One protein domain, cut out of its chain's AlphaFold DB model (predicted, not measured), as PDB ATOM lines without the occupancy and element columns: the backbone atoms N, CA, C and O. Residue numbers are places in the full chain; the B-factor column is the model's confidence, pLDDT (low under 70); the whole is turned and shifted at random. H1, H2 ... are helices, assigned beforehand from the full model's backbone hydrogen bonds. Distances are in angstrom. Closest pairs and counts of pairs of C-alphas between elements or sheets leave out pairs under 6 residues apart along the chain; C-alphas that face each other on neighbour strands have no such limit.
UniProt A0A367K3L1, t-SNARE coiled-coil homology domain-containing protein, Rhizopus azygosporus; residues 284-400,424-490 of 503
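Overview. This is residues 284 to 400 and 424 to 490 of the 503 residues of the protein "t-SNARE coiled-coil homology domain-containing protein" of Rhizopus azygosporus (UniProt A0A367K3L1). Long helices H2, H3 and H4 and short H1 lie side by side in an up-and-down bundle, each running against the one before, while H5 extends beyond one end, touching no helix, and residues 287 to 294 stick out. The printed part has 184 residues, with five named helices, H1 to H5 in chain order, which hold 150 of them, and no named strand; the class is all helix. The whole is only just extended, close to loose: radius of gyration of the C-alphas 24.3 A, spans 93 by 38 by 28 A.

Arrangement. H3, residues 352 to 399, touches H4, residues 424 to 463, opposite ways at a shallow tilt of 18 degrees; their closest C-alphas, Thr 363 and Val 462, are 5.3 A apart. H2, residues 317 to 343, forms hairpins with H3 and with H1, residues 297 to 308; closest C-alphas are Ile 341 and Gln 362, 6.1 A, and Leu 301 and Ile 323, 6.3 A. H5, residues 468 to 490, is apart from H4. Every O i to N i+4 pair is within hydrogen-bond range in H1 and H2, 43 of 44 in H3, 35 of 36 in H4, 18 of 19 in H5.

Along the chain. H3 spans 68.6 A from C-alpha 352 at (-23.349, -21.970, -14.937); H4 spans 57.2 A, H2 39.2 A. H5 ends at C-alpha 490, (-1.469, -24.631, -26.526).

Size, cuts and confidence. Residues 401 to 423 are cut out, leaving 17.3 A between C-alphas 400 and 424. Of the links printed whole, none is long. Mean pLDDT of the printed part is 71.9, with 68 residues under 70.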
ATOM      1  N   ASP A 284     -38.131 -52.898  -4.281       59.53
ATOM      2  CA  ASP A 284     -37.565 -54.194  -3.837       59.53
ATOM      3  C   ASP A 284     -36.225 -54.587  -4.517       59.53
ATOM      4  O   ASP A 284     -36.109 -55.669  -5.097       59.53
ATOM      5  N   LYS A 285     -35.213 -53.708  -4.536       48.31
ATOM      6  CA  LYS A 285     -33.991 -53.894  -5.333       48.31
ATOM      7  C   LYS A 285     -32.662 -53.570  -4.645       48.31
ATOM      8  O   LYS A 285     -31.659 -53.478  -5.348       48.31
ATOM      9  N   SER A 286     -32.595 -53.541  -3.313       44.50
ATOM     10  CA  SER A 286     -31.308 -53.508  -2.603       44.50
ATOM     11  C   SER A 286     -30.883 -54.891  -2.067       44.50
ATOM     12  O   SER A 286     -31.681 -55.765  -1.712       44.50
ATOM     13  N   ASN A 287     -29.576 -55.130  -2.129       41.00
ATOM     14  CA  ASN A 287     -28.900 -56.423  -2.081       41.00
ATOM     15  C   ASN A 287     -29.143 -57.270  -0.805       41.00
ATOM     16  O   ASN A 287     -28.957 -56.823   0.321       41.00
ATOM     17  N   VAL A 288     -29.486 -58.543  -1.043       42.47
ATOM     18  CA  VAL A 288     -29.383 -59.833  -0.308       42.47
ATOM     19  C   VAL A 288     -28.992 -59.919   1.195       42.47
ATOM     20  O   VAL A 288     -29.337 -60.930   1.797       42.47
ATOM     21  N   LYS A 289     -28.348 -58.957   1.876       41.22
ATOM     22  CA  LYS A 289     -27.762 -59.203   3.224       41.22
ATOM     23  C   LYS A 289     -28.302 -58.399   4.422       41.22
ATOM     24  O   LYS A 289     -28.050 -58.812   5.547       41.22
ATOM     25  N   LYS A 290     -29.133 -57.360   4.253       36.09
ATOM     26  CA  LYS A 290     -29.838 -56.672   5.375       36.09
ATOM     27  C   LYS A 290     -31.353 -56.976   5.428       36.09
ATOM     28  O   LYS A 290     -32.155 -56.228   5.977       36.09
ATOM     29  N   LYS A 291     -31.773 -58.098   4.830       39.41
ATOM     30  CA  LYS A 291     -33.151 -58.354   4.371       39.41
ATOM     31  C   LYS A 291     -34.020 -59.169   5.348       39.41
ATOM     32  O   LYS A 291     -34.619 -60.162   4.941       39.41
ATOM     33  N   LYS A 292     -34.107 -58.789   6.636       36.16
ATOM     34  CA  LYS A 292     -35.007 -59.496   7.588       36.16
ATOM     35  C   LYS A 292     -35.978 -58.641   8.412       36.16
ATOM     36  O   LYS A 292     -36.826 -59.228   9.074       36.16
ATOM     37  N   LYS A 293     -35.952 -57.301   8.339       36.62
ATOM     38  CA  LYS A 293     -36.935 -56.467   9.073       36.62
ATOM     39  C   LYS A 293     -37.658 -55.390   8.251       36.62
ATOM     40  O   LYS A 293     -38.802 -55.097   8.566       36.62
ATOM     41  N   ALA A 294     -37.085 -54.908   7.146       36.00
ATOM     42  CA  ALA A 294     -37.775 -54.028   6.198       36.00
ATOM     43  C   ALA A 294     -38.176 -54.825   4.947       36.00
ATOM     44  O   ALA A 294     -37.390 -55.030   4.022       36.00
ATOM     45  N   ARG A 295     -39.396 -55.373   4.945       45.78
ATOM     46  CA  ARG A 295     -40.020 -55.880   3.715       45.78
ATOM     47  C   ARG A 295     -40.318 -54.671   2.831       45.78
ATOM     48  O   ARG A 295     -40.999 -53.770   3.297       45.78
ATOM     49  N   ALA A 296     -39.873 -54.706   1.574       62.50
ATOM     50  CA  ALA A 296     -40.255 -53.745   0.544       62.50
ATOM     51  C   ALA A 296     -41.772 -53.492   0.598       62.50
ATOM     52  O   ALA A 296     -42.569 -54.424   0.413       62.50
ATOM     53  N   ILE A 297     -42.155 -52.255   0.912       68.94
ATOM     54  CA  ILE A 297     -43.522 -51.875   1.301       68.94
ATOM     55  C   ILE A 297     -44.504 -52.224   0.167       68.94
ATOM     56  O   ILE A 297     -45.558 -52.813   0.407       68.94
ATOM     57  N   ILE A 298     -44.083 -52.044  -1.093       74.38
ATOM     58  CA  ILE A 298     -44.828 -52.452  -2.296       74.38
ATOM     59  C   ILE A 298     -45.046 -53.975  -2.382       74.38
ATOM     60  O   ILE A 298     -46.118 -54.429  -2.788       74.38
ATOM     61  N   THR A 299     -44.055 -54.800  -2.030       76.44
ATOM     62  CA  THR A 299     -44.177 -56.271  -2.085       76.44
ATOM     63  C   THR A 299     -45.109 -56.777  -0.988       76.44
ATOM     64  O   THR A 299     -45.925 -57.672  -1.232       76.44
ATOM     65  N   ARG A 300     -45.044 -56.169   0.202       77.62
ATOM     66  CA  ARG A 300     -45.995 -56.438   1.285       77.62
ATOM     67  C   ARG A 300     -47.412 -56.049   0.869       77.62
ATOM     68  O   ARG A 300     -48.308 -56.878   0.995       77.62
ATOM     69  N   LEU A 301     -47.587 -54.862   0.290       82.06
ATOM     70  CA  LEU A 301     -48.871 -54.383  -0.209       82.06
ATOM     71  C   LEU A 301     -49.460 -55.318  -1.277       82.06
ATOM     72  O   LEU A 301     -50.604 -55.737  -1.153       82.06
ATOM     73  N   LYS A 302     -48.674 -55.757  -2.272       82.31
ATOM     74  CA  LYS A 302     -49.117 -56.763  -3.261       82.31
ATOM     75  C   LYS A 302     -49.570 -58.072  -2.611       82.31
ATOM     76  O   LYS A 302     -50.525 -58.695  -3.075       82.31
ATOM     77  N   GLY A 303     -48.858 -58.508  -1.570       82.69
ATOM     78  CA  GLY A 303     -49.217 -59.685  -0.783       82.69
ATOM     79  C   GLY A 303     -50.573 -59.519  -0.099       82.69
ATOM     80  O   GLY A 303     -51.410 -60.414  -0.212       82.69
ATOM     81  N   MET A 304     -50.800 -58.360   0.524       82.69
ATOM     82  CA  MET A 304     -52.072 -58.002   1.160       82.69
ATOM     83  C   MET A 304     -53.204 -57.880   0.138       82.69
ATOM     84  O   MET A 304     -54.228 -58.526   0.312       82.69
ATOM     85  N   HIS A 305     -52.989 -57.194  -0.991       84.00
ATOM     86  CA  HIS A 305     -53.967 -57.095  -2.085       84.00
ATOM     87  C   HIS A 305     -54.387 -58.482  -2.585       84.00
ATOM     88  O   HIS A 305     -55.562 -58.745  -2.811       84.00
ATOM     89  N   ARG A 306     -53.432 -59.409  -2.757       83.94
ATOM     90  CA  ARG A 306     -53.748 -60.781  -3.178       83.94
ATOM     91  C   ARG A 306     -54.523 -61.546  -2.107       83.94
ATOM     92  O   ARG A 306     -55.408 -62.306  -2.475       83.94
ATOM     93  N   LYS A 307     -54.170 -61.376  -0.827       83.88
ATOM     94  CA  LYS A 307     -54.859 -62.010   0.305       83.88
ATOM     95  C   LYS A 307     -56.302 -61.512   0.408       83.88
ATOM     96  O   LYS A 307     -57.199 -62.337   0.512       83.88
ATOM     97  N   HIS A 308     -56.506 -60.201   0.299       81.19
ATOM     98  CA  HIS A 308     -57.821 -59.577   0.395       81.19
ATOM     99  C   HIS A 308     -58.751 -59.968  -0.767       81.19
ATOM    100  O   HIS A 308     -59.937 -60.200  -0.575       81.19
ATOM    101  N   LEU A 309     -58.201 -60.156  -1.972       79.75
ATOM    102  CA  LEU A 309     -58.976 -60.586  -3.140       79.75
ATOM    103  C   LEU A 309     -59.399 -62.072  -3.129       79.75
ATOM    104  O   LEU A 309     -60.120 -62.488  -4.040       79.75
ATOM    105  N   LEU A 310     -58.932 -62.900  -2.187       77.38
ATOM    106  CA  LEU A 310     -59.304 -64.318  -2.137       77.38
ATOM    107  C   LEU A 310     -60.712 -64.497  -1.540       77.38
ATOM    108  O   LEU A 310     -61.009 -63.886  -0.516       77.38
ATOM    109  N   PRO A 311     -61.566 -65.365  -2.117       65.50
ATOM    110  CA  PRO A 311     -62.841 -65.716  -1.498       65.50
ATOM    111  C   PRO A 311     -62.592 -66.392  -0.144       65.50
ATOM    112  O   PRO A 311     -61.928 -67.427  -0.083       65.50
ATOM    113  N   GLY A 312     -63.109 -65.816   0.937       62.62
ATOM    114  CA  GLY A 312     -63.003 -66.370   2.283       62.62
ATOM    115  C   GLY A 312     -64.098 -65.817   3.192       62.62
ATOM    116  O   GLY A 312     -64.581 -64.715   2.964       62.62
ATOM    117  N   PHE A 313     -64.472 -66.595   4.206       57.12
ATOM    118  CA  PHE A 313     -65.517 -66.270   5.190       57.12
ATOM    119  C   PHE A 313     -64.984 -65.533   6.433       57.12
ATOM    120  O   PHE A 313     -65.674 -65.433   7.437       57.12
ATOM    121  N   ASP A 314     -63.734 -65.082   6.383       68.38
ATOM    122  CA  ASP A 314     -63.034 -64.440   7.498       68.38
ATOM    123  C   ASP A 314     -63.166 -62.918   7.375       68.38
ATOM    124  O   ASP A 314     -63.094 -62.414   6.249       68.38
ATOM    125  N   ASP A 315     -63.327 -62.211   8.496       68.81
ATOM    126  CA  ASP A 315     -63.412 -60.746   8.537       68.81
ATOM    127  C   ASP A 315     -62.110 -60.123   8.003       68.81
ATOM    128  O   ASP A 315     -61.003 -60.426   8.461       68.81
ATOM    129  N   ARG A 316     -62.237 -59.270   6.980       73.38
ATOM    130  CA  ARG A 316     -61.108 -58.653   6.271       73.38
ATOM    131  C   ARG A 316     -60.829 -57.216   6.682       73.38
ATOM    132  O   ARG A 316     -59.834 -56.670   6.209       73.38
ATOM    133  N   SER A 317     -61.548 -56.683   7.668       76.12
ATOM    134  CA  SER A 317     -61.345 -55.328   8.202       76.12
ATOM    135  C   SER A 317     -59.886 -55.055   8.619       76.12
ATOM    136  O   SER A 317     -59.343 -53.970   8.414       76.12
ATOM    137  N   SER A 318     -59.194 -56.065   9.164       81.56
ATOM    138  CA  SER A 318     -57.768 -55.976   9.532       81.56
ATOM    139  C   SER A 318     -56.831 -55.920   8.314       81.56
ATOM    140  O   SER A 318     -55.824 -55.204   8.318       81.56
ATOM    141  N   ASP A 319     -57.164 -56.661   7.253       82.56
ATOM    142  CA  ASP A 319     -56.407 -56.653   6.001       82.56
ATOM    143  C   ASP A 319     -56.603 -55.310   5.266       82.56
ATOM    144  O   ASP A 319     -55.629 -54.760   4.750       82.56
ATOM    145  N   GLU A 320     -57.819 -54.756   5.287       82.94
ATOM    146  CA  GLU A 320     -58.184 -53.444   4.733       82.94
ATOM    147  C   GLU A 320     -57.427 -52.298   5.419       82.94
ATOM    148  O   GLU A 320     -56.729 -51.530   4.752       82.94
ATOM    149  N   ALA A 321     -57.450 -52.243   6.757       85.06
ATOM    150  CA  ALA A 321     -56.715 -51.235   7.525       85.06
ATOM    151  C   ALA A 321     -55.198 -51.290   7.256       85.06
ATOM    152  O   ALA A 321     -54.520 -50.265   7.152       85.06
ATOM    153  N   ALA A 322     -54.645 -52.497   7.092       85.12
ATOM    154  CA  ALA A 322     -53.239 -52.671   6.742       85.12
ATOM    155  C   ALA A 322     -52.923 -52.211   5.305       85.12
ATOM    156  O   ALA A 322     -51.836 -51.678   5.064       85.12
ATOM    157  N   ILE A 323     -53.837 -52.406   4.351       87.12
ATOM    158  CA  ILE A 323     -53.699 -51.916   2.970       87.12
ATOM    159  C   ILE A 323     -53.730 -50.387   2.938       87.12
ATOM    160  O   ILE A 323     -52.890 -49.777   2.269       87.12
ATOM    161  N   GLU A 324     -54.644 -49.769   3.684       87.56
ATOM    162  CA  GLU A 324     -54.747 -48.315   3.792       87.56
ATOM    163  C   GLU A 324     -53.489 -47.703   4.418       87.56
ATOM    164  O   GLU A 324     -52.912 -46.766   3.856       87.56
ATOM    165  N   ALA A 325     -53.011 -48.267   5.530       87.69
ATOM    166  CA  ALA A 325     -51.802 -47.802   6.202       87.69
ATOM    167  C   ALA A 325     -50.580 -47.856   5.271       87.69
ATOM    168  O   ALA A 325     -49.872 -46.862   5.120       87.69
ATOM    169  N   LEU A 326     -50.376 -48.983   4.577       86.00
ATOM    170  CA  LEU A 326     -49.271 -49.152   3.626       86.00
ATOM    171  C   LEU A 326     -49.408 -48.226   2.406       86.00
ATOM    172  O   LEU A 326     -48.411 -47.720   1.895       86.00
ATOM    173  N   THR A 327     -50.629 -47.997   1.918       86.88
ATOM    174  CA  THR A 327     -50.882 -47.095   0.783       86.88
ATOM    175  C   THR A 327     -50.591 -45.643   1.160       86.88
ATOM    176  O   THR A 327     -49.969 -44.917   0.380       86.88
ATOM    177  N   THR A 328     -50.979 -45.239   2.368       87.56
ATOM    178  CA  THR A 328     -50.713 -43.903   2.915       87.56
ATOM    179  C   THR A 328     -49.220 -43.693   3.164       87.56
ATOM    180  O   THR A 328     -48.673 -42.671   2.761       87.56
ATOM    181  N   GLU A 329     -48.537 -44.685   3.741       86.19
ATOM    182  CA  GLU A 329     -47.086 -44.677   3.960       86.19
ATOM    183  C   GLU A 329     -46.318 -44.473   2.645       86.19
ATOM    184  O   GLU A 329     -45.517 -43.546   2.533       86.19
ATOM    185  N   ILE A 330     -46.630 -45.258   1.606       85.56
ATOM    186  CA  ILE A 330     -45.996 -45.116   0.284       85.56
ATOM    187  C   ILE A 330     -46.266 -43.730  -0.315       85.56
ATOM    188  O   ILE A 330     -45.372 -43.117  -0.900       85.56
ATOM    189  N   THR A 331     -47.496 -43.230  -0.190       86.38
ATOM    190  CA  THR A 331     -47.880 -41.925  -0.744       86.38
ATOM    191  C   THR A 331     -47.125 -40.787  -0.053       86.38
ATOM    192  O   THR A 331     -46.609 -39.897  -0.730       86.38
ATOM    193  N   ASN A 332     -46.975 -40.851   1.271       88.38
ATOM    194  CA  ASN A 332     -46.200 -39.882   2.047       88.38
ATOM    195  C   ASN A 332     -44.714 -39.894   1.670       88.38
ATOM    196  O   ASN A 332     -44.126 -38.824   1.501       88.38
ATOM    197  N   GLU A 333     -44.118 -41.071   1.460       86.00
ATOM    198  CA  GLU A 333     -42.728 -41.169   0.995       86.00
ATOM    199  C   GLU A 333     -42.543 -40.551  -0.400       86.00
ATOM    200  O   GLU A 333     -41.570 -39.836  -0.635       86.00
ATOM    201  N   PHE A 334     -43.503 -40.711  -1.319       85.88
ATOM    202  CA  PHE A 334     -43.445 -40.017  -2.612       85.88
ATOM    203  C   PHE A 334     -43.510 -38.489  -2.479       85.88
ATOM    204  O   PHE A 334     -42.809 -37.787  -3.213       85.88
ATOM    205  N   TYR A 335     -44.312 -37.955  -1.551       88.38
ATOM    206  CA  TYR A 335     -44.344 -36.514  -1.273       88.38
ATOM    207  C   TYR A 335     -43.046 -36.012  -0.626       88.38
ATOM    208  O   TYR A 335     -42.578 -34.926  -0.975       88.38
ATOM    209  N   ARG A 336     -42.438 -36.800   0.270       88.25
ATOM    210  CA  ARG A 336     -41.121 -36.502   0.849       88.25
ATOM    211  C   ARG A 336     -40.059 -36.421  -0.245       88.25
ATOM    212  O   ARG A 336     -39.443 -35.372  -0.406       88.25
ATOM    213  N   ILE A 337     -39.954 -37.460  -1.074       86.75
ATOM    214  CA  ILE A 337     -39.007 -37.508  -2.194       86.75
ATOM    215  C   ILE A 337     -39.223 -36.331  -3.154       86.75
ATOM    216  O   ILE A 337     -38.264 -35.687  -3.571       86.75
ATOM    217  N   LYS A 338     -40.479 -35.993  -3.486       87.50
ATOM    218  CA  LYS A 338     -40.799 -34.810  -4.304       87.50
ATOM    219  C   LYS A 338     -40.220 -33.533  -3.689       87.50
ATOM    220  O   LYS A 338     -39.585 -32.754  -4.401       87.50
ATOM    221  N   ARG A 339     -40.434 -33.308  -2.389       88.06
ATOM    222  CA  ARG A 339     -39.924 -32.127  -1.679       88.06
ATOM    223  C   ARG A 339     -38.398 -32.091  -1.686       88.06
ATOM    224  O   ARG A 339     -37.820 -31.027  -1.886       88.06
ATOM    225  N   ASP A 340     -37.761 -33.236  -1.492       85.88
ATOM    226  CA  ASP A 340     -36.307 -33.327  -1.436       85.88
ATOM    227  C   ASP A 340     -35.689 -33.081  -2.827       85.88
ATOM    228  O   ASP A 340     -34.738 -32.313  -2.936       85.88
ATOM    229  N   ILE A 341     -36.315 -33.549  -3.917       84.62
ATOM    230  CA  ILE A 341     -35.931 -33.186  -5.300       84.62
ATOM    231  C   ILE A 341     -36.048 -31.676  -5.541       84.62
ATOM    232  O   ILE A 341     -35.163 -31.066  -6.146       84.62
ATOM    233  N   GLN A 342     -37.136 -31.058  -5.074       83.38
ATOM    234  CA  GLN A 342     -37.356 -29.614  -5.219       83.38
ATOM    235  C   GLN A 342     -36.344 -28.779  -4.419       83.38
ATOM    236  O   GLN A 342     -36.050 -27.649  -4.806       83.38
ATOM    237  N   ARG A 343     -35.775 -29.332  -3.338       82.12
ATOM    238  CA  ARG A 343     -34.707 -28.696  -2.551       82.12
ATOM    239  C   ARG A 343     -33.339 -28.732  -3.227       82.12
ATOM    240  O   ARG A 343     -32.509 -27.897  -2.883       82.12
ATOM    241  N   ILE A 344     -33.117 -29.612  -4.208       76.38
ATOM    242  CA  ILE A 344     -31.887 -29.679  -5.025       76.38
ATOM    243  C   ILE A 344     -31.857 -28.507  -6.036       76.38
ATOM    244  O   ILE A 344     -31.620 -28.679  -7.224       76.38
ATOM    245  N   GLY A 345     -32.181 -27.293  -5.590       65.50
ATOM    246  CA  GLY A 345     -32.177 -26.079  -6.399       65.50
ATOM    247  C   GLY A 345     -30.787 -25.451  -6.488       65.50
ATOM    248  O   GLY A 345     -29.952 -25.598  -5.599       65.50
ATOM    249  N   VAL A 346     -30.550 -24.718  -7.573       59.12
ATOM    250  CA  VAL A 346     -29.303 -23.987  -7.824       59.12
ATOM    251  C   VAL A 346     -29.154 -22.883  -6.768       59.12
ATOM    252  O   VAL A 346     -30.026 -22.019  -6.651       59.12
ATOM    253  N   GLY A 347     -28.072 -22.907  -5.985       61.91
ATOM    254  CA  GLY A 347     -27.750 -21.810  -5.068       61.91
ATOM    255  C   GLY A 347     -27.654 -20.483  -5.830       61.91
ATOM    256  O   GLY A 347     -27.205 -20.462  -6.973       61.91
ATOM    257  N   LYS A 348     -28.066 -19.362  -5.219       58.34
ATOM    258  CA  LYS A 348     -28.165 -18.048  -5.900       58.34
ATOM    259  C   LYS A 348     -26.865 -17.568  -6.580       58.34
ATOM    260  O   LYS A 348     -26.949 -16.723  -7.460       58.34
ATOM    261  N   ASN A 349     -25.709 -18.128  -6.206       59.88
ATOM    262  CA  ASN A 349     -24.381 -17.782  -6.724       59.88
ATOM    263  C   ASN A 349     -23.668 -18.957  -7.433       59.88
ATOM    264  O   ASN A 349     -22.447 -18.933  -7.552       59.88
ATOM    265  N   ALA A 350     -24.387 -20.005  -7.845       60.91
ATOM    266  CA  ALA A 350     -23.761 -21.178  -8.455       60.91
ATOM    267  C   ALA A 350     -23.228 -20.874  -9.863       60.91
ATOM    268  O   ALA A 350     -23.855 -20.140 -10.635       60.91
ATOM    269  N   SER A 351     -22.099 -21.488 -10.216       64.19
ATOM    270  CA  SER A 351     -21.550 -21.416 -11.574       64.19
ATOM    271  C   SER A 351     -22.560 -21.954 -12.599       64.19
ATOM    272  O   SER A 351     -23.339 -22.867 -12.308       64.19
ATOM    273  N   ASN A 352     -22.525 -21.449 -13.837       65.44
ATOM    274  CA  ASN A 352     -23.349 -21.970 -14.937       65.44
ATOM    275  C   ASN A 352     -23.188 -23.495 -15.101       65.44
ATOM    276  O   ASN A 352     -24.160 -24.186 -15.401       65.44
ATOM    277  N   GLN A 353     -21.990 -24.035 -14.842       62.16
ATOM    278  CA  GLN A 353     -21.729 -25.479 -14.874       62.16
ATOM    279  C   GLN A 353     -22.396 -26.228 -13.710       62.16
ATOM    280  O   GLN A 353     -23.019 -27.265 -13.930       62.16
ATOM    281  N   GLU A 354     -22.345 -25.689 -12.490       68.00
ATOM    282  CA  GLU A 354     -23.027 -26.271 -11.323       68.00
ATOM    283  C   GLU A 354     -24.546 -26.269 -11.516       68.00
ATOM    284  O   GLU A 354     -25.210 -27.266 -11.242       68.00
ATOM    285  N   SER A 355     -25.094 -25.194 -12.091       70.31
ATOM    286  CA  SER A 355     -26.516 -25.100 -12.430       70.31
ATOM    287  C   SER A 355     -26.969 -26.205 -13.391       70.31
ATOM    288  O   SER A 355     -28.046 -26.782 -13.211       70.31
ATOM    289  N   VAL A 356     -26.151 -26.525 -14.399       72.12
ATOM    290  CA  VAL A 356     -26.428 -27.604 -15.358       72.12
ATOM    291  C   VAL A 356     -26.352 -28.973 -14.680       72.12
ATOM    292  O   VAL A 356     -27.236 -29.807 -14.887       72.12
ATOM    293  N   ILE A 357     -25.344 -29.204 -13.835       73.19
ATOM    294  CA  ILE A 357     -25.167 -30.468 -13.102       73.19
ATOM    295  C   ILE A 357     -26.359 -30.723 -12.170       73.19
ATOM    296  O   ILE A 357     -26.993 -31.775 -12.256       73.19
ATOM    297  N   THR A 358     -26.727 -29.740 -11.348       75.50
ATOM    298  CA  THR A 358     -27.861 -29.820 -10.419       75.50
ATOM    299  C   THR A 358     -29.179 -30.102 -11.149       75.50
ATOM    300  O   THR A 358     -29.930 -30.993 -10.753       75.50
ATOM    301  N   ARG A 359     -29.439 -29.424 -12.276       76.12
ATOM    302  CA  ARG A 359     -30.632 -29.671 -13.105       76.12
ATOM    303  C   ARG A 359     -30.674 -31.090 -13.678       76.12
ATOM    304  O   ARG A 359     -31.727 -31.739 -13.628       76.12
ATOM    305  N   ASN A 360     -29.542 -31.594 -14.171       75.75
ATOM    306  CA  ASN A 360     -29.443 -32.953 -14.711       75.75
ATOM    307  C   ASN A 360     -29.710 -34.012 -13.636       75.75
ATOM    308  O   ASN A 360     -30.410 -34.996 -13.894       75.75
ATOM    309  N   ILE A 361     -29.218 -33.785 -12.417       79.75
ATOM    310  CA  ILE A 361     -29.485 -34.646 -11.260       79.75
ATOM    311  C   ILE A 361     -30.977 -34.644 -10.925       79.75
ATOM    312  O   ILE A 361     -31.568 -35.718 -10.815       79.75
ATOM    313  N   GLN A 362     -31.616 -33.471 -10.859       81.12
ATOM    314  CA  GLN A 362     -33.061 -33.376 -10.628       81.12
ATOM    315  C   GLN A 362     -33.871 -34.122 -11.702       81.12
ATOM    316  O   GLN A 362     -34.805 -34.842 -11.361       81.12
ATOM    317  N   THR A 363     -33.495 -34.019 -12.986       79.75
ATOM    318  CA  THR A 363     -34.148 -34.774 -14.079       79.75
ATOM    319  C   THR A 363     -33.988 -36.277 -13.904       79.75
ATOM    320  O   THR A 363     -34.955 -37.029 -14.050       79.75
ATOM    321  N   SER A 364     -32.767 -36.729 -13.610       81.56
ATOM    322  CA  SER A 364     -32.466 -38.148 -13.406       81.56
ATOM    323  C   SER A 364     -33.302 -38.715 -12.256       81.56
ATOM    324  O   SER A 364     -33.960 -39.748 -12.396       81.56
ATOM    325  N   LEU A 365     -33.369 -37.978 -11.145       82.81
ATOM    326  CA  LEU A 365     -34.110 -38.367  -9.952       82.81
ATOM    327  C   LEU A 365     -35.625 -38.339 -10.172       82.81
ATOM    328  O   LEU A 365     -36.312 -39.305  -9.847       82.81
ATOM    329  N   ALA A 366     -36.142 -37.302 -10.834       83.56
ATOM    330  CA  ALA A 366     -37.541 -37.224 -11.248       83.56
ATOM    331  C   ALA A 366     -37.930 -38.405 -12.154       83.56
ATOM    332  O   ALA A 366     -38.980 -39.015 -11.954       83.56
ATOM    333  N   THR A 367     -37.061 -38.796 -13.090       81.62
ATOM    334  CA  THR A 367     -37.287 -39.952 -13.974       81.62
ATOM    335  C   THR A 367     -37.330 -41.268 -13.187       81.62
ATOM    336  O   THR A 367     -38.221 -42.094 -13.411       81.62
ATOM    337  N   LYS A 368     -36.424 -41.460 -12.213       81.12
ATOM    338  CA  LYS A 368     -36.448 -42.622 -11.304       81.12
ATOM    339  C   LYS A 368     -37.758 -42.679 -10.503       81.12
ATOM    340  O   LYS A 368     -38.405 -43.727 -10.461       81.12
ATOM    341  N   VAL A 369     -38.193 -41.559  -9.921       82.50
ATOM    342  CA  VAL A 369     -39.461 -41.476  -9.168       82.50
ATOM    343  C   VAL A 369     -40.663 -41.773 -10.062       82.50
ATOM    344  O   VAL A 369     -41.563 -42.511  -9.657       82.50
ATOM    345  N   GLN A 370     -40.680 -41.254 -11.294       80.81
ATOM    346  CA  GLN A 370     -41.745 -41.516 -12.264       80.81
ATOM    347  C   GLN A 370     -41.877 -43.009 -12.593       80.81
ATOM    348  O   GLN A 370     -43.001 -43.514 -12.672       80.81
ATOM    349  N   GLU A 371     -40.761 -43.730 -12.748       79.50
ATOM    350  CA  GLU A 371     -40.761 -45.182 -12.970       79.50
ATOM    351  C   GLU A 371     -41.434 -45.920 -11.798       79.50
ATOM    352  O   GLU A 371     -42.343 -46.737 -12.000       79.50
ATOM    353  N   VAL A 372     -41.030 -45.600 -10.564       80.25
ATOM    354  CA  VAL A 372     -41.538 -46.257  -9.347       80.25
ATOM    355  C   VAL A 372     -43.010 -45.896  -9.096       80.25
ATOM    356  O   VAL A 372     -43.826 -46.790  -8.865       80.25
ATOM    357  N   SER A 373     -43.389 -44.626  -9.254       80.69
ATOM    358  CA  SER A 373     -44.779 -44.149  -9.149       80.69
ATOM    359  C   SER A 373     -45.690 -44.754 -10.227       80.69
ATOM    360  O   SER A 373     -46.837 -45.115  -9.957       80.69
ATOM    361  N   SER A 374     -45.200 -44.938 -11.459       76.12
ATOM    362  CA  SER A 374     -45.948 -45.629 -12.525       76.12
ATOM    363  C   SER A 374     -46.209 -47.097 -12.179       76.12
ATOM    364  O   SER A 374     -47.322 -47.596 -12.362       76.12
ATOM    365  N   SER A 375     -45.206 -47.788 -11.628       78.25
ATOM    366  CA  SER A 375     -45.361 -49.161 -11.134       78.25
ATOM    367  C   SER A 375     -46.401 -49.239 -10.010       78.25
ATOM    368  O   SER A 375     -47.297 -50.083 -10.062       78.25
ATOM    369  N   PHE A 376     -46.344 -48.317  -9.045       79.94
ATOM    370  CA  PHE A 376     -47.288 -48.252  -7.931       79.94
ATOM    371  C   PHE A 376     -48.732 -47.983  -8.385       79.94
ATOM    372  O   PHE A 376     -49.630 -48.755  -8.048       79.94
ATOM    373  N   ARG A 377     -48.953 -46.984  -9.251       81.69
ATOM    374  CA  ARG A 377     -50.277 -46.697  -9.834       81.69
ATOM    375  C   ARG A 377     -50.854 -47.897 -10.582       81.69
ATOM    376  O   ARG A 377     -52.018 -48.219 -10.390       81.69
ATOM    377  N   LYS A 378     -50.050 -48.623 -11.368       78.19
ATOM    378  CA  LYS A 378     -50.502 -49.854 -12.052       78.19
ATOM    379  C   LYS A 378     -50.955 -50.940 -11.075       78.19
ATOM    380  O   LYS A 378     -51.910 -51.657 -11.367       78.19
ATOM    381  N   ILE A 379     -50.275 -51.078  -9.935       79.62
ATOM    382  CA  ILE A 379     -50.647 -52.043  -8.890       79.62
ATOM    383  C   ILE A 379     -51.990 -51.655  -8.268       79.62
ATOM    384  O   ILE A 379     -52.866 -52.513  -8.171       79.62
ATOM    385  N   GLN A 380     -52.167 -50.375  -7.925       80.25
ATOM    386  CA  GLN A 380     -53.418 -49.845  -7.376       80.25
ATOM    387  C   GLN A 380     -54.579 -49.943  -8.380       80.25
ATOM    388  O   GLN A 380     -55.633 -50.477  -8.052       80.25
ATOM    389  N   SER A 381     -54.379 -49.558  -9.645       76.19
ATOM    390  CA  SER A 381     -55.407 -49.690 -10.690       76.19
ATOM    391  C   SER A 381     -55.784 -51.149 -10.968       76.19
ATOM    392  O   SER A 381     -56.956 -51.455 -11.164       76.19
ATOM    393  N   SER A 382     -54.815 -52.075 -10.972       76.94
ATOM    394  CA  SER A 382     -55.108 -53.504 -11.149       76.94
ATOM    395  C   SER A 382     -55.875 -54.090  -9.964       76.94
ATOM    396  O   SER A 382     -56.668 -55.011 -10.157       76.94
ATOM    397  N   TYR A 383     -55.618 -53.594  -8.756       81.75
ATOM    398  CA  TYR A 383     -56.342 -53.981  -7.554       81.75
ATOM    399  C   TYR A 383     -57.786 -53.469  -7.590       81.75
ATOM    400  O   TYR A 383     -58.708 -54.278  -7.494       81.75
ATOM    401  N   LEU A 384     -57.977 -52.184  -7.898       79.81
ATOM    402  CA  LEU A 384     -59.288 -51.555  -8.069       79.81
ATOM    403  C   LEU A 384     -60.164 -52.284  -9.104       79.81
ATOM    404  O   LEU A 384     -61.308 -52.630  -8.826       79.81
ATOM    405  N   GLN A 385     -59.608 -52.607 -10.278       77.75
ATOM    406  CA  GLN A 385     -60.330 -53.349 -11.323       77.75
ATOM    407  C   GLN A 385     -60.781 -54.744 -10.869       77.75
ATOM    408  O   GLN A 385     -61.827 -55.234 -11.296       77.75
ATOM    409  N   LYS A 386     -59.989 -55.417 -10.028       80.44
ATOM    410  CA  LYS A 386     -60.339 -56.745  -9.506       80.44
ATOM    411  C   LYS A 386     -61.417 -56.665  -8.431       80.44
ATOM    412  O   LYS A 386     -62.266 -57.550  -8.407       80.44
ATOM    413  N   MET A 387     -61.406 -55.613  -7.614       76.12
ATOM    414  CA  MET A 387     -62.453 -55.330  -6.630       76.12
ATOM    415  C   MET A 387     -63.804 -55.086  -7.319       76.12
ATOM    416  O   MET A 387     -64.756 -55.820  -7.057       76.12
ATOM    417  N   GLN A 388     -63.851 -54.180  -8.302       70.12
ATOM    418  CA  GLN A 388     -65.058 -53.903  -9.103       70.12
ATOM    419  C   GLN A 388     -65.534 -55.133  -9.896       70.12
ATOM    420  O   GLN A 388     -66.725 -55.412 -10.021       70.12
ATOM    421  N   GLY A 389     -64.599 -55.932 -10.421       68.25
ATOM    422  CA  GLY A 389     -64.928 -57.164 -11.142       68.25
ATOM    423  C   GLY A 389     -65.513 -58.275 -10.261       68.25
ATOM    424  O   GLY A 389     -66.191 -59.162 -10.780       68.25
ATOM    425  N   GLN A 390     -65.247 -58.265  -8.952       67.06
ATOM    426  CA  GLN A 390     -65.884 -59.172  -7.992       67.06
ATOM    427  C   GLN A 390     -67.276 -58.685  -7.591       67.06
ATOM    428  O   GLN A 390     -68.174 -59.511  -7.452       67.06
ATOM    429  N   GLU A 391     -67.460 -57.374  -7.458       61.09
ATOM    430  CA  GLU A 391     -68.750 -56.742  -7.173       61.09
ATOM    431  C   GLU A 391     -69.769 -57.034  -8.278       61.09
ATOM    432  O   GLU A 391     -70.788 -57.666  -8.014       61.09
ATOM    433  N   ASN A 392     -69.427 -56.755  -9.540       59.56
ATOM    434  CA  ASN A 392     -70.302 -57.043 -10.684       59.56
ATOM    435  C   ASN A 392     -70.669 -58.532 -10.798       59.56
ATOM    436  O   ASN A 392     -71.749 -58.887 -11.263       59.56
ATOM    437  N   LYS A 393     -69.774 -59.434 -10.372       61.88
ATOM    438  CA  LYS A 393     -70.056 -60.876 -10.336       61.88
ATOM    439  C   LYS A 393     -70.985 -61.256  -9.188       61.88
ATOM    440  O   LYS A 393     -71.837 -62.108  -9.396       61.88
ATOM    441  N   LYS A 394     -70.835 -60.652  -8.006       57.56
ATOM    442  CA  LYS A 394     -71.744 -60.868  -6.870       57.56
ATOM    443  C   LYS A 394     -73.142 -60.318  -7.164       57.56
ATOM    444  O   LYS A 394     -74.108 -61.037  -6.940       57.56
ATOM    445  N   VAL A 395     -73.235 -59.125  -7.756       55.91
ATOM    446  CA  VAL A 395     -74.499 -58.518  -8.211       55.91
ATOM    447  C   VAL A 395     -75.177 -59.395  -9.265       55.91
ATOM    448  O   VAL A 395     -76.359 -59.685  -9.139       55.91
ATOM    449  N   ASN A 396     -74.435 -59.929 -10.243       54.66
ATOM    450  CA  ASN A 396     -75.012 -60.850 -11.230       54.66
ATOM    451  C   ASN A 396     -75.448 -62.200 -10.639       54.66
ATOM    452  O   ASN A 396     -76.411 -62.772 -11.127       54.66
ATOM    453  N   ILE A 397     -74.761 -62.726  -9.619       53.88
ATOM    454  CA  ILE A 397     -75.151 -63.986  -8.959       53.88
ATOM    455  C   ILE A 397     -76.410 -63.788  -8.105       53.88
ATOM    456  O   ILE A 397     -77.259 -64.674  -8.057       53.88
ATOM    457  N   LEU A 398     -76.552 -62.628  -7.457       53.72
ATOM    458  CA  LEU A 398     -77.757 -62.287  -6.700       53.72
ATOM    459  C   LEU A 398     -78.927 -61.916  -7.633       53.72
ATOM    460  O   LEU A 398     -80.072 -62.244  -7.341       53.72
ATOM    461  N   GLY A 399     -78.628 -61.310  -8.787       48.53
ATOM    462  CA  GLY A 399     -79.592 -60.937  -9.823       48.53
ATOM    463  C   GLY A 399     -80.018 -62.074 -10.758       48.53
ATOM    464  O   GLY A 399     -81.097 -61.997 -11.322       48.53
ATOM    465  N   SER A 400     -79.243 -63.158 -10.913       46.03
ATOM    466  CA  SER A 400     -79.606 -64.254 -11.835       46.03
ATOM    467  C   SER A 400     -80.650 -65.232 -11.287       46.03
ATOM    468  O   SER A 400     -81.088 -66.106 -12.031       46.03
ATOM    469  N   LEU A 424     -84.178 -60.218   3.519       53.62
ATOM    470  CA  LEU A 424     -83.974 -58.858   4.020       53.62
ATOM    471  C   LEU A 424     -82.638 -58.733   4.769       53.62
ATOM    472  O   LEU A 424     -81.880 -57.813   4.500       53.62
ATOM    473  N   ALA A 425     -82.286 -59.716   5.609       55.22
ATOM    474  CA  ALA A 425     -80.988 -59.769   6.287       55.22
ATOM    475  C   ALA A 425     -79.805 -59.957   5.309       55.22
ATOM    476  O   ALA A 425     -78.714 -59.423   5.522       55.22
ATOM    477  N   VAL A 426     -79.998 -60.695   4.208       56.69
ATOM    478  CA  VAL A 426     -79.000 -60.799   3.125       56.69
ATOM    479  C   VAL A 426     -78.880 -59.480   2.360       56.69
ATOM    480  O   VAL A 426     -77.773 -59.115   1.974       56.69
ATOM    481  N   LEU A 427     -79.978 -58.748   2.171       51.09
ATOM    482  CA  LEU A 427     -79.985 -57.446   1.505       51.09
ATOM    483  C   LEU A 427     -79.317 -56.371   2.374       51.09
ATOM    484  O   LEU A 427     -78.427 -55.688   1.886       51.09
ATOM    485  N   GLU A 428     -79.637 -56.314   3.668       52.34
ATOM    486  CA  GLU A 428     -79.041 -55.400   4.653       52.34
ATOM    487  C   GLU A 428     -77.543 -55.690   4.866       52.34
ATOM    488  O   GLU A 428     -76.705 -54.786   4.833       52.34
ATOM    489  N   SER A 429     -77.160 -56.969   4.984       54.34
ATOM    490  CA  SER A 429     -75.741 -57.350   5.031       54.34
ATOM    491  C   SER A 429     -75.029 -57.104   3.698       54.34
ATOM    492  O   SER A 429     -73.847 -56.759   3.692       54.34
ATOM    493  N   SER A 430     -75.711 -57.238   2.557       56.19
ATOM    494  CA  SER A 430     -75.158 -56.879   1.249       56.19
ATOM    495  C   SER A 430     -74.965 -55.366   1.120       56.19
ATOM    496  O   SER A 430     -73.930 -54.947   0.615       56.19
ATOM    497  N   GLU A 431     -75.903 -54.553   1.605       55.78
ATOM    498  CA  GLU A 431     -75.853 -53.088   1.564       55.78
ATOM    499  C   GLU A 431     -74.710 -52.534   2.428       55.78
ATOM    500  O   GLU A 431     -73.886 -51.762   1.936       55.78
ATOM    501  N   HIS A 432     -74.556 -53.023   3.665       59.34
ATOM    502  CA  HIS A 432     -73.422 -52.658   4.526       59.34
ATOM    503  C   HIS A 432     -72.071 -53.031   3.894       59.34
ATOM    504  O   HIS A 432     -71.102 -52.269   3.949       59.34
ATOM    505  N   ASN A 433     -71.997 -54.200   3.250       64.56
ATOM    506  CA  ASN A 433     -70.800 -54.623   2.531       64.56
ATOM    507  C   ASN A 433     -70.511 -53.740   1.303       64.56
ATOM    508  O   ASN A 433     -69.342 -53.552   0.973       64.56
ATOM    509  N   ILE A 434     -71.534 -53.207   0.625       66.12
ATOM    510  CA  ILE A 434     -71.376 -52.305  -0.528       66.12
ATOM    511  C   ILE A 434     -70.822 -50.947  -0.078       66.12
ATOM    512  O   ILE A 434     -69.840 -50.489  -0.657       66.12
ATOM    513  N   ASP A 435     -71.350 -50.349   0.995       69.62
ATOM    514  CA  ASP A 435     -70.871 -49.049   1.503       69.62
ATOM    515  C   ASP A 435     -69.402 -49.111   1.975       69.62
ATOM    516  O   ASP A 435     -68.583 -48.238   1.672       69.62
ATOM    517  N   GLN A 436     -69.007 -50.193   2.658       70.00
ATOM    518  CA  GLN A 436     -67.601 -50.413   3.029       70.00
ATOM    519  C   GLN A 436     -66.686 -50.544   1.799       70.00
ATOM    520  O   GLN A 436     -65.609 -49.939   1.753       70.00
ATOM    521  N   ARG A 437     -67.128 -51.275   0.768       71.50
ATOM    522  CA  ARG A 437     -66.388 -51.433  -0.498       71.50
ATOM    523  C   ARG A 437     -66.264 -50.115  -1.257       71.50
ATOM    524  O   ARG A 437     -65.208 -49.841  -1.826       71.50
ATOM    525  N   GLU A 438     -67.315 -49.302  -1.270       75.56
ATOM    526  CA  GLU A 438     -67.327 -48.006  -1.945       75.56
ATOM    527  C   GLU A 438     -66.346 -47.025  -1.287       75.56
ATOM    528  O   GLU A 438     -65.593 -46.328  -1.979       75.56
ATOM    529  N   LYS A 439     -66.261 -47.028   0.049       81.44
ATOM    530  CA  LYS A 439     -65.242 -46.269   0.796       81.44
ATOM    531  C   LYS A 439     -63.825 -46.710   0.436       81.44
ATOM    532  O   LYS A 439     -62.968 -45.860   0.182       81.44
ATOM    533  N   GLU A 440     -63.580 -48.016   0.344       78.19
ATOM    534  CA  GLU A 440     -62.272 -48.554  -0.049       78.19
ATOM    535  C   GLU A 440     -61.894 -48.145  -1.483       78.19
ATOM    536  O   GLU A 440     -60.786 -47.664  -1.740       78.19
ATOM    537  N   ILE A 441     -62.834 -48.273  -2.424       81.12
ATOM    538  CA  ILE A 441     -62.674 -47.854  -3.821       81.12
ATOM    539  C   ILE A 441     -62.313 -46.367  -3.905       81.12
ATOM    540  O   ILE A 441     -61.359 -46.003  -4.603       81.12
ATOM    541  N   ASN A 442     -63.033 -45.519  -3.168       82.25
ATOM    542  CA  ASN A 442     -62.771 -44.083  -3.111       82.25
ATOM    543  C   ASN A 442     -61.379 -43.775  -2.546       82.25
ATOM    544  O   ASN A 442     -60.668 -42.923  -3.086       82.25
ATOM    545  N   GLN A 443     -60.939 -44.500  -1.515       82.69
ATOM    546  CA  GLN A 443     -59.616 -44.309  -0.920       82.69
ATOM    547  C   GLN A 443     -58.481 -44.716  -1.874       82.69
ATOM    548  O   GLN A 443     -57.495 -43.988  -2.035       82.69
ATOM    549  N   ILE A 444     -58.636 -45.830  -2.597       79.69
ATOM    550  CA  ILE A 444     -57.682 -46.244  -3.639       79.69
ATOM    551  C   ILE A 444     -57.646 -45.203  -4.762       79.69
ATOM    552  O   ILE A 444     -56.562 -44.796  -5.193       79.69
ATOM    553  N   ALA A 445     -58.808 -44.729  -5.219       80.56
ATOM    554  CA  ALA A 445     -58.910 -43.705  -6.257       80.56
ATOM    555  C   ALA A 445     -58.228 -42.393  -5.837       80.56
ATOM    556  O   ALA A 445     -57.468 -41.817  -6.622       80.56
ATOM    557  N   LYS A 446     -58.406 -41.972  -4.578       84.88
ATOM    558  CA  LYS A 446     -57.722 -40.814  -3.987       84.88
ATOM    559  C   LYS A 446     -56.202 -40.978  -4.011       84.88
ATOM    560  O   LYS A 446     -55.510 -40.061  -4.452       84.88
ATOM    561  N   SER A 447     -55.679 -42.149  -3.636       78.56
ATOM    562  CA  SER A 447     -54.232 -42.416  -3.694       78.56
ATOM    563  C   SER A 447     -53.680 -42.350  -5.128       78.56
ATOM    564  O   SER A 447     -52.623 -41.769  -5.374       78.56
ATOM    565  N   ILE A 448     -54.422 -42.866  -6.119       79.38
ATOM    566  CA  ILE A 448     -54.047 -42.792  -7.541       79.38
ATOM    567  C   ILE A 448     -54.027 -41.337  -8.021       79.38
ATOM    568  O   ILE A 448     -53.120 -40.956  -8.767       79.38
ATOM    569  N   HIS A 449     -55.000 -40.531  -7.589       82.88
ATOM    570  CA  HIS A 449     -55.086 -39.113  -7.920       82.88
ATOM    571  C   HIS A 449     -53.906 -38.316  -7.342       82.88
ATOM    572  O   HIS A 449     -53.228 -37.613  -8.087       82.88
ATOM    573  N   GLN A 450     -53.585 -38.510  -6.059       83.06
ATOM    574  CA  GLN A 450     -52.429 -37.887  -5.398       83.06
ATOM    575  C   GLN A 450     -51.108 -38.211  -6.119       83.06
ATOM    576  O   GLN A 450     -50.280 -37.340  -6.376       83.06
ATOM    577  N   LEU A 451     -50.922 -39.461  -6.553       79.00
ATOM    578  CA  LEU A 451     -49.739 -39.851  -7.327       79.00
ATOM    579  C   LEU A 451     -49.716 -39.255  -8.740       79.00
ATOM    580  O   LEU A 451     -48.640 -39.069  -9.311       79.00
ATOM    581  N   ALA A 452     -50.884 -39.011  -9.340       78.25
ATOM    582  CA  ALA A 452     -50.988 -38.359 -10.642       78.25
ATOM    583  C   ALA A 452     -50.597 -36.878 -10.568       78.25
ATOM    584  O   ALA A 452     -49.926 -36.395 -11.481       78.25
ATOM    585  N   GLU A 453     -50.937 -36.200  -9.472       83.06
ATOM    586  CA  GLU A 453     -50.475 -34.843  -9.168       83.06
ATOM    587  C   GLU A 453     -48.945 -34.799  -9.039       83.06
ATOM    588  O   GLU A 453     -48.284 -34.078  -9.784       83.06
ATOM    589  N   ILE A 454     -48.359 -35.666  -8.199       82.81
ATOM    590  CA  ILE A 454     -46.894 -35.781  -8.057       82.81
ATOM    591  C   ILE A 454     -46.228 -36.062  -9.411       82.81
ATOM    592  O   ILE A 454     -45.188 -35.491  -9.735       82.81
ATOM    593  N   PHE A 455     -46.822 -36.937 -10.226       80.62
ATOM    594  CA  PHE A 455     -46.308 -37.252 -11.556       80.62
ATOM    595  C   PHE A 455     -46.298 -36.035 -12.481       80.62
ATOM    596  O   PHE A 455     -45.301 -35.827 -13.168       80.62
ATOM    597  N   ARG A 456     -47.377 -35.243 -12.496       80.69
ATOM    598  CA  ARG A 456     -47.471 -34.031 -13.315       80.69
ATOM    599  C   ARG A 456     -46.407 -33.012 -12.904       80.69
ATOM    600  O   ARG A 456     -45.714 -32.498 -13.777       80.69
ATOM    601  N   ASP A 457     -46.216 -32.813 -11.605       80.81
ATOM    602  CA  ASP A 457     -45.238 -31.860 -11.062       80.81
ATOM    603  C   ASP A 457     -43.782 -32.277 -11.313       80.81
ATOM    604  O   ASP A 457     -42.907 -31.443 -11.528       80.81
ATOM    605  N   LEU A 458     -43.497 -33.581 -11.304       79.94
ATOM    606  CA  LEU A 458     -42.177 -34.091 -11.680       79.94
ATOM    607  C   LEU A 458     -41.982 -34.108 -13.202       79.94
ATOM    608  O   LEU A 458     -40.855 -34.032 -13.680       79.94
ATOM    609  N   GLN A 459     -43.062 -34.216 -13.983       73.62
ATOM    610  CA  GLN A 459     -43.004 -34.194 -15.445       73.62
ATOM    611  C   GLN A 459     -42.678 -32.802 -15.986       73.62
ATOM    612  O   GLN A 459     -41.902 -32.710 -16.933       73.62
ATOM    613  N   THR A 460     -43.198 -31.730 -15.385       72.81
ATOM    614  CA  THR A 460     -42.819 -30.358 -15.765       72.81
ATOM    615  C   THR A 460     -41.323 -30.117 -15.559       72.81
ATOM    616  O   THR A 460     -40.672 -29.584 -16.451       72.81
ATOM    617  N   LEU A 461     -40.743 -30.635 -14.468       69.31
ATOM    618  CA  LEU A 461     -39.298 -30.557 -14.207       69.31
ATOM    619  C   LEU A 461     -38.456 -31.243 -15.305       69.31
ATOM    620  O   LEU A 461     -37.372 -30.773 -15.647       69.31
ATOM    621  N   VAL A 462     -38.957 -32.347 -15.870       62.81
ATOM    622  CA  VAL A 462     -38.293 -33.101 -16.948       62.81
ATOM    623  C   VAL A 462     -38.483 -32.434 -18.320       62.81
ATOM    624  O   VAL A 462     -37.573 -32.490 -19.150       62.81
ATOM    625  N   LEU A 463     -39.635 -31.797 -18.564       58.12
ATOM    626  CA  LEU A 463     -39.976 -31.140 -19.835       58.12
ATOM    627  C   LEU A 463     -39.190 -29.846 -20.071       58.12
ATOM    628  O   LEU A 463     -38.706 -29.646 -21.184       58.12
ATOM    629  N   ASP A 464     -38.992 -29.025 -19.034       54.28
ATOM    630  CA  ASP A 464     -38.288 -27.728 -19.122       54.28
ATOM    631  C   ASP A 464     -36.813 -27.849 -19.529       54.28
ATOM    632  O   ASP A 464     -36.114 -26.860 -19.737       54.28
ATOM    633  N   GLN A 465     -36.314 -29.074 -19.625       47.56
ATOM    634  CA  GLN A 465     -34.903 -29.361 -19.726       47.56
ATOM    635  C   GLN A 465     -34.561 -30.001 -21.106       47.56
ATOM    636  O   GLN A 465     -33.391 -30.144 -21.442       47.56
ATOM    637  N   GLY A 466     -35.546 -30.306 -21.970       56.00
ATOM    638  CA  GLY A 466     -35.338 -30.862 -23.328       56.00
ATOM    639  C   GLY A 466     -35.112 -32.383 -23.354       56.00
ATOM    640  O   GLY A 466     -34.961 -33.004 -22.298       56.00
ATOM    641  N   THR A 467     -35.125 -33.022 -24.534       55.94
ATOM    642  CA  THR A 467     -34.960 -34.486 -24.620       55.94
ATOM    643  C   THR A 467     -33.548 -34.904 -24.190       55.94
ATOM    644  O   THR A 467     -32.577 -34.198 -24.440       55.94
ATOM    645  N   VAL A 468     -33.411 -36.048 -23.504       53.88
ATOM    646  CA  VAL A 468     -32.113 -36.548 -22.986       53.88
ATOM    647  C   VAL A 468     -31.056 -36.675 -24.095       53.88
ATOM    648  O   VAL A 468     -29.868 -36.527 -23.819       53.88
ATOM    649  N   LEU A 469     -31.491 -36.908 -25.339       49.06
ATOM    650  CA  LEU A 469     -30.622 -37.027 -26.509       49.06
ATOM    651  C   LEU A 469     -29.978 -35.677 -26.879       49.06
ATOM    652  O   LEU A 469     -28.760 -35.613 -27.008       49.06
ATOM    653  N   ASP A 470     -30.764 -34.592 -26.908       55.00
ATOM    654  CA  ASP A 470     -30.285 -33.249 -27.278       55.00
ATOM    655  C   ASP A 470     -29.192 -32.730 -26.328       55.00
ATOM    656  O   ASP A 470     -28.329 -31.947 -26.716       55.00
ATOM    657  N   ARG A 471     -29.195 -33.180 -25.066       62.22
ATOM    658  CA  ARG A 471     -28.221 -32.739 -24.053       62.22
ATOM    659  C   ARG A 471     -26.886 -33.456 -24.136       62.22
ATOM    660  O   ARG A 471     -25.867 -32.857 -23.806       62.22
ATOM    661  N   ILE A 472     -26.884 -34.737 -24.507       60.53
ATOM    662  CA  ILE A 472     -25.637 -35.480 -24.714       60.53
ATOM    663  C   ILE A 472     -24.933 -34.901 -25.936       60.53
ATOM    664  O   ILE A 472     -23.751 -34.583 -25.846       60.53
ATOM    665  N   ASP A 473     -25.679 -34.664 -27.015       64.38
ATOM    666  CA  ASP A 473     -25.148 -34.046 -28.226       64.38
ATOM    667  C   ASP A 473     -24.634 -32.627 -27.941       64.38
ATOM    668  O   ASP A 473     -23.489 -32.321 -28.267       64.38
ATOM    669  N   TYR A 474     -25.396 -31.806 -27.203       66.44
ATOM    670  CA  TYR A 474     -24.954 -30.472 -26.785       66.44
ATOM    671  C   TYR A 474     -23.695 -30.504 -25.908       66.44
ATOM    672  O   TYR A 474     -22.752 -29.759 -26.158       66.44
ATOM    673  N   ASN A 475     -23.628 -31.370 -24.890       67.00
ATOM    674  CA  ASN A 475     -22.466 -31.442 -23.996       67.00
ATOM    675  C   ASN A 475     -21.215 -31.986 -24.705       67.00
ATOM    676  O   ASN A 475     -20.110 -31.509 -24.441       67.00
ATOM    677  N   ILE A 476     -21.370 -32.954 -25.614       73.19
ATOM    678  CA  ILE A 476     -20.275 -33.456 -26.457       73.19
ATOM    679  C   ILE A 476     -19.796 -32.349 -27.397       73.19
ATOM    680  O   ILE A 476     -18.591 -32.153 -27.549       73.19
ATOM    681  N   GLU A 477     -20.717 -31.590 -27.989       74.38
ATOM    682  CA  GLU A 477     -20.394 -30.465 -28.862       74.38
ATOM    683  C   GLU A 477     -19.675 -29.340 -28.104       74.38
ATOM    684  O   GLU A 477     -18.631 -28.872 -28.556       74.38
ATOM    685  N   GLN A 478     -20.139 -28.971 -26.907       74.19
ATOM    686  CA  GLN A 478     -19.457 -27.995 -26.049       74.19
ATOM    687  C   GLN A 478     -18.072 -28.480 -25.605       74.19
ATOM    688  O   GLN A 478     -17.116 -27.706 -25.628       74.19
ATOM    689  N   THR A 479     -17.928 -29.763 -25.265       77.44
ATOM    690  CA  THR A 479     -16.620 -30.354 -24.935       77.44
ATOM    691  C   THR A 479     -15.680 -30.293 -26.141       77.44
ATOM    692  O   THR A 479     -14.521 -29.914 -26.005       77.44
ATOM    693  N   ASN A 480     -16.178 -30.595 -27.341       82.75
ATOM    694  CA  ASN A 480     -15.411 -30.497 -28.583       82.75
ATOM    695  C   ASN A 480     -14.960 -29.051 -28.864       82.75
ATOM    696  O   ASN A 480     -13.808 -28.822 -29.230       82.75
ATOM    697  N   ILE A 481     -15.833 -28.065 -28.637       80.94
ATOM    698  CA  ILE A 481     -15.496 -26.638 -28.760       80.94
ATOM    699  C   ILE A 481     -14.398 -26.245 -27.758       80.94
ATOM    700  O   ILE A 481     -13.395 -25.663 -28.168       80.94
ATOM    701  N   GLN A 482     -14.532 -26.618 -26.482       82.81
ATOM    702  CA  GLN A 482     -13.534 -26.308 -25.445       82.81
ATOM    703  C   GLN A 482     -12.181 -26.978 -25.715       82.81
ATOM    704  O   GLN A 482     -11.139 -26.351 -25.546       82.81
ATOM    705  N   VAL A 483     -12.173 -28.229 -26.188       84.00
ATOM    706  CA  VAL A 483     -10.937 -28.933 -26.570       84.00
ATOM    707  C   VAL A 483     -10.263 -28.248 -27.758       84.00
ATOM    708  O   VAL A 483      -9.050 -28.055 -27.739       84.00
ATOM    709  N   LYS A 484     -11.025 -27.826 -28.776       84.88
ATOM    710  CA  LYS A 484     -10.477 -27.046 -29.897       84.88
ATOM    711  C   LYS A 484      -9.858 -25.734 -29.424       84.88
ATOM    712  O   LYS A 484      -8.779 -25.371 -29.883       84.88
ATOM    713  N   GLU A 485     -10.512 -25.037 -28.503       84.75
ATOM    714  CA  GLU A 485      -9.990 -23.792 -27.946       84.75
ATOM    715  C   GLU A 485      -8.718 -24.023 -27.117       84.75
ATOM    716  O   GLU A 485      -7.742 -23.289 -27.278       84.75
ATOM    717  N   ALA A 486      -8.676 -25.087 -26.312       84.75
ATOM    718  CA  ALA A 486      -7.485 -25.487 -25.566       84.75
ATOM    719  C   ALA A 486      -6.304 -25.806 -26.498       84.75
ATOM    720  O   ALA A 486      -5.189 -25.357 -26.242       84.75
ATOM    721  N   VAL A 487      -6.537 -26.499 -27.621       87.06
ATOM    722  CA  VAL A 487      -5.502 -26.752 -28.643       87.06
ATOM    723  C   VAL A 487      -4.972 -25.441 -29.227       87.06
ATOM    724  O   VAL A 487      -3.762 -25.255 -29.308       87.06
ATOM    725  N   VAL A 488      -5.849 -24.486 -29.550       86.75
ATOM    726  CA  VAL A 488      -5.436 -23.159 -30.045       86.75
ATOM    727  C   VAL A 488      -4.603 -22.400 -29.005       86.75
ATOM    728  O   VAL A 488      -3.648 -21.705 -29.360       86.75
ATOM    729  N   GLN A 489      -4.949 -22.500 -27.721       81.25
ATOM    730  CA  GLN A 489      -4.174 -21.883 -26.643       81.25
ATOM    731  C   GLN A 489      -2.801 -22.551 -26.474       81.25
ATOM    732  O   GLN A 489      -1.804 -21.842 -26.331       81.25
ATOM    733  N   LEU A 490      -2.728 -23.882 -26.561       80.12
ATOM    734  CA  LEU A 490      -1.469 -24.631 -26.526       80.12
ATOM    735  C   LEU A 490      -0.566 -24.296 -27.718       80.12
ATOM    736  O   LEU A 490       0.624 -24.063 -27.521       80.12
TER     737      LEU A 490